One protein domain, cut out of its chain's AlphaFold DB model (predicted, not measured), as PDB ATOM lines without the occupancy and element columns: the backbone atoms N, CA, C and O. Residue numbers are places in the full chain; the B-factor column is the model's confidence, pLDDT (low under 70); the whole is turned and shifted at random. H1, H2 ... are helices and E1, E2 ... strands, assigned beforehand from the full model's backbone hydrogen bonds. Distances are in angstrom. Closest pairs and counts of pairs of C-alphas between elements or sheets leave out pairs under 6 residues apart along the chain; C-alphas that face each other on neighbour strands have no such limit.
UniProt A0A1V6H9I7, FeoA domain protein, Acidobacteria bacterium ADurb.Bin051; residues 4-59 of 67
ATOM      1  N   VAL A   4     140.115 155.432 163.737       66.38
ATOM      2  CA  VAL A   4     140.749 155.170 165.041       66.38
ATOM      3  C   VAL A   4     142.247 155.080 164.790       66.38
ATOM      4  O   VAL A   4     142.639 154.523 163.763       66.38
ATOM      5  N   ALA A   5     143.078 155.617 165.686       66.12
ATOM      6  CA  ALA A   5     144.515 155.355 165.650       66.12
ATOM      7  C   ALA A   5     144.752 153.835 165.571       66.12
ATOM      8  O   ALA A   5     144.317 153.079 166.434       66.12
ATOM      9  N   ASP A   6     145.403 153.390 164.503       66.69
ATOM     10  CA  ASP A   6     145.580 151.982 164.135       66.69
ATOM     11  C   ASP A   6     146.829 151.340 164.762       66.69
ATOM     12  O   ASP A   6     147.130 150.179 164.500       66.69
ATOM     13  N   GLY A   7     147.541 152.086 165.615       68.00
ATOM     14  CA  GLY A   7     148.790 151.654 166.244       68.00
ATOM     15  C   GLY A   7     148.633 150.702 167.434       68.00
ATOM     16  O   GLY A   7     149.611 150.057 167.800       68.00
ATOM     17  N   ASP A   8     147.434 150.582 168.021       78.81
ATOM     18  CA  ASP A   8     147.175 149.718 169.183       78.81
ATOM     19  C   ASP A   8     145.975 148.768 168.941       78.81
ATOM     20  O   ASP A   8     144.811 149.182 168.990       78.81
ATOM     21  N   PRO A   9     146.228 147.465 168.702       82.94
ATOM     22  CA  PRO A   9     145.181 146.466 168.488       82.94
ATOM     23  C   PRO A   9     144.229 146.265 169.673       82.94
ATOM     24  O   PRO A   9     143.080 145.860 169.475       82.94
ATOM     25  N   GLU A  10     144.681 146.477 170.909       84.94
ATOM     26  CA  GLU A  10     143.838 146.327 172.093       84.94
ATOM     27  C   GLU A  10     142.881 147.506 172.235       84.94
ATOM     28  O   GLU A  10     141.679 147.295 172.443       84.94
ATOM     29  N   LEU A  11     143.383 148.718 172.003       81.50
ATOM     30  CA  LEU A  11     142.576 149.929 171.922       81.50
ATOM     31  C   LEU A  11     141.510 149.812 170.823       81.50
ATOM     32  O   LEU A  11     140.334 150.073 171.077       81.50
ATOM     33  N   LEU A  12     141.887 149.344 169.629       81.94
ATOM     34  CA  LEU A  12     140.951 149.102 168.524       81.94
ATOM     35  C   LEU A  12     139.845 148.115 168.918       81.94
ATOM     36  O   LEU A  12     138.662 148.363 168.673       81.94
ATOM     37  N   ARG A  13     140.208 147.005 169.576       84.94
ATOM     38  CA  ARG A  13     139.229 146.029 170.080       84.94
ATOM     39  C   ARG A  13     138.317 146.640 171.137       84.94
ATOM     40  O   ARG A  13     137.122 146.346 171.146       84.94
ATOM     41  N   HIS A  14     138.859 147.451 172.040       85.06
ATOM     42  CA  HIS A  14     138.074 148.118 173.072       85.06
ATOM     43  C   HIS A  14     137.083 149.119 172.463       85.06
ATOM     44  O   HIS A  14     135.892 149.051 172.763       85.06
ATOM     45  N   ALA A  15     137.542 149.972 171.545       85.19
ATOM     46  CA  ALA A  15     136.703 150.907 170.801       85.19
ATOM     47  C   ALA A  15     135.587 150.175 170.029       85.19
ATOM     48  O   ALA A  15     134.413 150.527 170.153       85.19
ATOM     49  N   GLY A  16     135.922 149.076 169.346       84.56
ATOM     50  CA  GLY A  16     134.947 148.229 168.655       84.56
ATOM     51  C   GLY A  16     133.861 147.672 169.582       84.56
ATOM     52  O   GLY A  16     132.679 147.733 169.248       84.56
ATOM     53  N   ARG A  17     134.217 147.211 170.792       87.19
ATOM     54  CA  ARG A  17     133.230 146.754 171.796       87.19
ATOM     55  C   ARG A  17     132.283 147.863 172.259       87.19
ATOM     56  O   ARG A  17     131.142 147.580 172.617       87.19
ATOM     57  N   LEU A  18     132.739 149.114 172.251       84.62
ATOM     58  CA  LEU A  18     131.917 150.279 172.584       84.62
ATOM     59  C   LEU A  18     131.015 150.728 171.420       84.62
ATOM     60  O   LEU A  18     130.147 151.572 171.631       84.62
ATOM     61  N   GLY A  19     131.178 150.157 170.222       83.94
ATOM     62  CA  GLY A  19     130.514 150.611 168.994       83.94
ATOM     63  C   GLY A  19     131.206 151.808 168.337       83.94
ATOM     64  O   GLY A  19     130.657 152.416 167.424       83.94
ATOM     65  N   VAL A  20     132.408 152.152 168.804       84.50
ATOM     66  CA  VAL A  20     133.239 153.243 168.295       84.50
ATOM     67  C   VAL A  20     134.090 152.679 167.158       84.50
ATOM     68  O   VAL A  20     135.206 152.204 167.361       84.50
ATOM     69  N   VAL A  21     133.517 152.665 165.957       83.88
ATOM     70  CA  VAL A  21     134.123 152.122 164.732       83.88
ATOM     71  C   VAL A  21     134.157 153.188 163.634       83.88
ATOM     72  O   VAL A  21     133.397 154.158 163.711       83.88
ATOM     73  N   PRO A  22     135.013 153.049 162.604       80.19
ATOM     74  CA  PRO A  22     134.932 153.900 161.421       80.19
ATOM     75  C   PRO A  22     133.500 153.975 160.879       80.19
ATOM     76  O   PRO A  22     132.737 153.019 160.988       80.19
ATOM     77  N   GLU A  23     133.133 155.140 160.354       80.31
ATOM     78  CA  GLU A  23     131.805 155.495 159.834       80.31
ATOM     79  C   GLU A  23     130.684 155.594 160.879       80.31
ATOM     80  O   GLU A  23     129.626 156.145 160.582       80.31
ATOM     81  N   ALA A  24     130.920 155.208 162.138       85.88
ATOM     82  CA  ALA A  24     129.944 155.434 163.197       85.88
ATOM     83  C   ALA A  24     129.714 156.937 163.443       85.88
ATOM     84  O   ALA A  24     130.658 157.740 163.506       85.88
ATOM     85  N   SER A  25     128.454 157.317 163.635       86.44
ATOM     86  CA  SER A  25     128.083 158.630 164.163       86.44
ATOM     87  C   SER A  25     128.052 158.571 165.684       86.44
ATOM     88  O   SER A  25     127.460 157.657 166.266       86.44
ATOM     89  N   LEU A  26     128.691 159.548 166.323       89.00
ATOM     90  CA  LEU A  26     128.696 159.699 167.772       89.00
ATOM     91  C   LEU A  26     128.241 161.102 168.131       89.00
ATOM     92  O   LEU A  26     128.587 162.067 167.456       89.00
ATOM     93  N   GLU A  27     127.522 161.202 169.236       91.50
ATOM     94  CA  GLU A  27     127.111 162.475 169.807       91.50
ATOM     95  C   GLU A  27     127.717 162.614 171.199       91.50
ATOM     96  O   GLU A  27     127.485 161.775 172.071       91.50
ATOM     97  N   VAL A  28     128.507 163.663 171.415       91.50
ATOM     98  CA  VAL A  28     129.073 163.948 172.734       91.50
ATOM     99  C   VAL A  28     127.973 164.537 173.611       91.50
ATOM    100  O   VAL A  28     127.417 165.583 173.298       91.50
ATOM    101  N   ARG A  29     127.650 163.849 174.706       94.12
ATOM    102  CA  ARG A  29     126.628 164.273 175.672       94.12
ATOM    103  C   ARG A  29     127.226 165.066 176.823       94.12
ATOM    104  O   ARG A  29     126.627 166.030 177.275       94.12
ATOM    105  N   GLU A  30     128.394 164.648 177.300       93.94
ATOM    106  CA  GLU A  30     129.063 165.274 178.436       93.94
ATOM    107  C   GLU A  30     130.574 165.052 178.352       93.94
ATOM    108  O   GLU A  30     131.028 163.989 177.919       93.94
ATOM    109  N   ARG A  31     131.346 166.045 178.799       92.62
ATOM    110  CA  ARG A  31     132.788 165.935 179.018       92.62
ATOM    111  C   ARG A  31     133.084 166.119 180.497       92.62
ATOM    112  O   ARG A  31     132.804 167.177 181.053       92.62
ATOM    113  N   PHE A  32     133.700 165.117 181.109       90.31
ATOM    114  CA  PHE A  32     134.065 165.165 182.516       90.31
ATOM    115  C   PHE A  32     135.374 165.932 182.696       90.31
ATOM    116  O   PHE A  32     136.410 165.579 182.135       90.31
ATOM    117  N   GLY A  33     135.324 167.010 183.480       86.38
ATOM    118  CA  GLY A  33     136.468 167.903 183.687       86.38
ATOM    119  C   GLY A  33     137.589 167.323 184.554       86.38
ATOM    120  O   GLY A  33     138.695 167.850 184.519       86.38
ATOM    121  N   PHE A  34     137.328 166.257 185.318       83.31
ATOM    122  CA  PHE A  34     138.298 165.707 186.270       83.31
ATOM    123  C   PHE A  34     139.289 164.724 185.627       83.31
ATOM    124  O   PHE A  34     140.466 164.744 185.972       83.31
ATOM    125  N   ASP A  35     138.837 163.887 184.689       87.69
ATOM    126  CA  ASP A  35     139.667 162.875 184.018       87.69
ATOM    127  C   ASP A  35     139.712 163.039 182.493       87.69
ATOM    128  O   ASP A  35     140.504 162.373 181.830       87.69
ATOM    129  N   GLY A  36     138.897 163.931 181.921       87.00
ATOM    130  CA  GLY A  36     138.803 164.143 180.478       87.00
ATOM    131  C   GLY A  36     138.017 163.061 179.734       87.00
ATOM    132  O   GLY A  36     138.069 163.027 178.503       87.00
ATOM    133  N   SER A  37     137.316 162.178 180.448       92.75
ATOM    134  CA  SER A  37     136.428 161.182 179.854       92.75
ATOM    135  C   SER A  37     135.187 161.827 179.231       92.75
ATOM    136  O   SER A  37     134.826 162.975 179.515       92.75
ATOM    137  N   LEU A  38     134.530 161.084 178.342       93.88
ATOM    138  CA  LEU A  38     133.350 161.536 177.614       93.88
ATOM    139  C   LEU A  38     132.191 160.566 177.822       93.88
ATOM    140  O   LEU A  38     132.349 159.353 177.674       93.88
ATOM    141  N   ARG A  39     130.994 161.104 178.061       93.88
ATOM    142  CA  ARG A  39     129.751 160.371 177.812       93.88
ATOM    143  C   ARG A  39     129.317 160.667 176.386       93.88
ATOM    144  O   ARG A  39     129.093 161.825 176.034       93.88
ATOM    145  N   VAL A  40     129.178 159.628 175.573       92.94
ATOM    146  CA  VAL A  40     128.727 159.750 174.184       92.94
ATOM    147  C   VAL A  40     127.519 158.867 173.938       92.94
ATOM    148  O   VAL A  40     127.350 157.839 174.593       92.94
ATOM    149  N   ARG A  41     126.708 159.233 172.952       92.88
ATOM    150  CA  ARG A  41     125.691 158.359 172.382       92.88
ATOM    151  C   ARG A  41     126.187 157.800 171.057       92.88
ATOM    152  O   ARG A  41     126.544 158.562 170.164       92.88
ATOM    153  N   VAL A  42     126.194 156.477 170.932       90.19
ATOM    154  CA  VAL A  42     126.601 155.754 169.718       90.19
ATOM    155  C   VAL A  42     125.678 154.558 169.508       90.19
ATOM    156  O   VAL A  42     125.347 153.846 170.458       90.19
ATOM    157  N   GLY A  43     125.179 154.378 168.282       87.12
ATOM    158  CA  GLY A  43     124.190 153.332 167.983       87.12
ATOM    159  C   GLY A  43     122.937 153.404 168.872       87.12
ATOM    160  O   GLY A  43     122.415 152.373 169.291       87.12
ATOM    161  N   GLY A  44     122.508 154.617 169.243       88.06
ATOM    162  CA  GLY A  44     121.346 154.846 170.111       88.06
ATOM    163  C   GLY A  44     121.548 154.514 171.595       88.06
ATOM    164  O   GLY A  44     120.583 154.551 172.351       88.06
ATOM    165  N   ARG A  45     122.772 154.194 172.039       89.88
ATOM    166  CA  ARG A  45     123.075 153.861 173.441       89.88
ATOM    167  C   ARG A  45     124.121 154.797 174.023       89.88
ATOM    168  O   ARG A  45     125.067 155.172 173.333       89.88
ATOM    169  N   ASP A  46     123.976 155.112 175.306       93.38
ATOM    170  CA  ASP A  46     124.983 155.880 176.034       93.38
ATOM    171  C   ASP A  46     126.158 154.993 176.421       93.38
ATOM    172  O   ASP A  46     125.995 153.885 176.942       93.38
ATOM    173  N   ARG A  47     127.358 155.492 176.139       92.31
ATOM    174  CA  ARG A  47     128.633 154.833 176.388       92.31
ATOM    175  C   ARG A  47     129.600 155.814 177.026       92.31
ATOM    176  O   ARG A  47     129.538 157.020 176.795       92.31
ATOM    177  N   PHE A  48     130.495 155.262 177.830       92.06
ATOM    178  CA  PHE A  48     131.571 156.004 178.461       92.06
ATOM    179  C   PHE A  48     132.854 155.750 177.677       92.06
ATOM    180  O   PHE A  48     133.207 154.595 177.437       92.06
ATOM    181  N   LEU A  49     133.527 156.815 177.258       90.50
ATOM    182  CA  LEU A  49     134.859 156.749 176.673       90.50
ATOM    183  C   LEU A  49     135.834 157.319 177.690       90.50
ATOM    184  O   LEU A  49     135.691 158.467 178.112       90.50
ATOM    185  N   SER A  50     136.843 156.533 178.055       90.00
ATOM    186  CA  SER A  50     137.977 157.061 178.807       90.00
ATOM    187  C   SER A  50     138.690 158.141 177.989       90.00
ATOM    188  O   SER A  50     138.622 158.158 176.755       90.00
ATOM    189  N   ALA A  51     139.412 159.031 178.668       89.75
ATOM    190  CA  ALA A  51     140.219 160.043 177.993       89.75
ATOM    191  C   ALA A  51     141.247 159.421 177.036       89.75
ATOM    192  O   ALA A  51     141.510 159.966 175.969       89.75
ATOM    193  N   GLU A  52     141.796 158.259 177.389       87.69
ATOM    194  CA  GLU A  52     142.724 157.516 176.541       87.69
ATOM    195  C   GLU A  52     142.081 157.100 175.215       87.69
ATOM    196  O   GLU A  52     142.620 157.412 174.155       87.69
ATOM    197  N   VAL A  53     140.894 156.486 175.245       86.56
ATOM    198  CA  VAL A  53     140.174 156.107 174.019       86.56
ATOM    199  C   VAL A  53     139.763 157.351 173.232       86.56
ATOM    200  O   VAL A  53     139.963 157.404 172.021       86.56
ATOM    201  N   ALA A  54     139.252 158.382 173.910       88.19
ATOM    202  CA  ALA A  54     138.814 159.622 173.272       88.19
ATOM    203  C   ALA A  54     139.941 160.325 172.493       88.19
ATOM    204  O   ALA A  54     139.693 160.872 171.422       88.19
ATOM    205  N   ARG A  55     141.186 160.277 172.986       86.88
ATOM    206  CA  ARG A  55     142.358 160.889 172.328       86.88
ATOM    207  C   ARG A  55     142.801 160.175 171.052       86.88
ATOM    208  O   ARG A  55     143.493 160.782 170.240       86.88
ATOM    209  N   HIS A  56     142.406 158.920 170.876       84.94
ATOM    210  CA  HIS A  56     142.759 158.099 169.716       84.94
ATOM    211  C   HIS A  56     141.616 157.968 168.698       84.94
ATOM    212  O   HIS A  56     141.765 157.295 167.675       84.94
ATOM    213  N   VAL A  57     140.470 158.598 168.968       83.44
ATOM    214  CA  VAL A  57     139.293 158.598 168.097       83.44
ATOM    215  C   VAL A  57     139.255 159.904 167.311       83.44
ATOM    216  O   VAL A  57     139.097 160.983 167.878       83.44
ATOM    217  N   PHE A  58     139.363 159.801 165.986       82.00
ATOM    218  CA  PHE A  58     139.301 160.947 165.084       82.00
ATOM    219  C   PHE A  58     137.920 161.034 164.433       82.00
ATOM    220  O   PHE A  58     137.453 160.120 163.737       82.00
ATOM    221  N   VAL A  59     137.257 162.164 164.664       82.00
ATOM    222  CA  VAL A  59     135.915 162.458 164.161       82.00
ATOM    223  C   VAL A  59     135.958 163.656 163.226       82.00
ATOM    224  O   VAL A  59     136.711 164.597 163.456       82.00
TER     225      VAL A  59
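AT A GLANCE: This is residues 4 to 59 of the 67 residues of the protein "FeoA domain protein" of Acidobacteria bacterium ADurb.Bin051 (UniProt A0A1V6H9I7). A small twisted sheet of three antiparallel strands, E1, E2 and E3, forms one side of a rounded body, and two helices lie to the other side of it, H1 coming toward edge strand E3 with its last residues and H2 beside the ends of the strands where E3 finishes and E2 begins. The sheet, H1 and H2 make a loose triangle of parts, with few contacts from either helix to the sheet. The 56 printed residues hold two named helices and three named strands, along the chain H1, E1, E2, E3, H2, and the sheet has the order E1, E2, E3. The class is mixed, helices and strands, with helices holding 15 and strands 16 of the 31 residues in named elements. The whole is compact, with a radius of gyration of the C-alphas of 10.5 A, and the C-alphas span 27 by 25 by 17 A along their three main axes.

IN THESE COORDINATES: The sheet begins with strand E1, residues 26 to 31, 13.5 A from first to last C-alpha, with C-alpha 26 at (128.696, 159.699, 167.772). Strand E2, residues 38 to 42, is 11.9 A long, and strand E3, residues 45 to 49, is 12.6 A long. Before the sheet in the chain stands helix H1, residues 9 to 18, the longest helix by residues; it measures 14.4 A from C-alpha 9 at (145.181, 146.466, 168.488) to C-alpha 18 at (131.917, 150.279, 172.584). After the sheet comes helix H2, residues 51 to 55, which ends with C-alpha 55 at (142.358, 160.889, 172.328).

HOW THE PARTS SIT: The sheet E1, E2, E3 is a meander, each strand the antiparallel neighbour of the one before. It is only just strongly twisted, its C-alphas lying up to 4.1 A off the best plane through them. E2 is the inner strand, and E1 and E3 are the edge strands. E1 and E2 form a hairpin with 158 degrees between their directions; N 29 and O 39 are 2.8 A apart and N 41 and O 27 also 2.8 A, within hydrogen-bond range. E2 and E3 form a second hairpin with 144 degrees between their directions; N 47 and O 40 are 2.8 A apart and N 38 and O 49 2.9 A, within hydrogen-bond range. H1 is on the sheet but only grazes it, with its residues 14 to 18. Its closest C-alphas to E3 are those of Leu 18 and Arg 47, 6.8 A apart. H2 is also on the sheet and only grazes it, with its residues 51 to 55. The closest C-alphas of E2 and H2 are those of Leu 38 and Ala 51, 7.0 A apart. The two helices are close but not clearly touching, with the C-alphas of Leu 11 and Val 53 the closest at 7.0 A. In H1 and H2 every O i to N i+4 pair is within hydrogen-bond range.

THE WHOLE: The two C-alphas farthest apart are those of Glu 23, between H1 and E1, and Phe 34, between E1 and E2, at 29.1 A. The first and last printed C-alphas, those of Val 4 and Val 59, are 8.8 A apart. The printed part has no cut. The links from E2 to E3 and from E3 to H2 are tight, those from H1 to E1 and from E1 to E2 are short, and no link is long. The mean pLDDT of the printed part is 85.9, and the model's confidence is low, under 70, at residues 4 to 7.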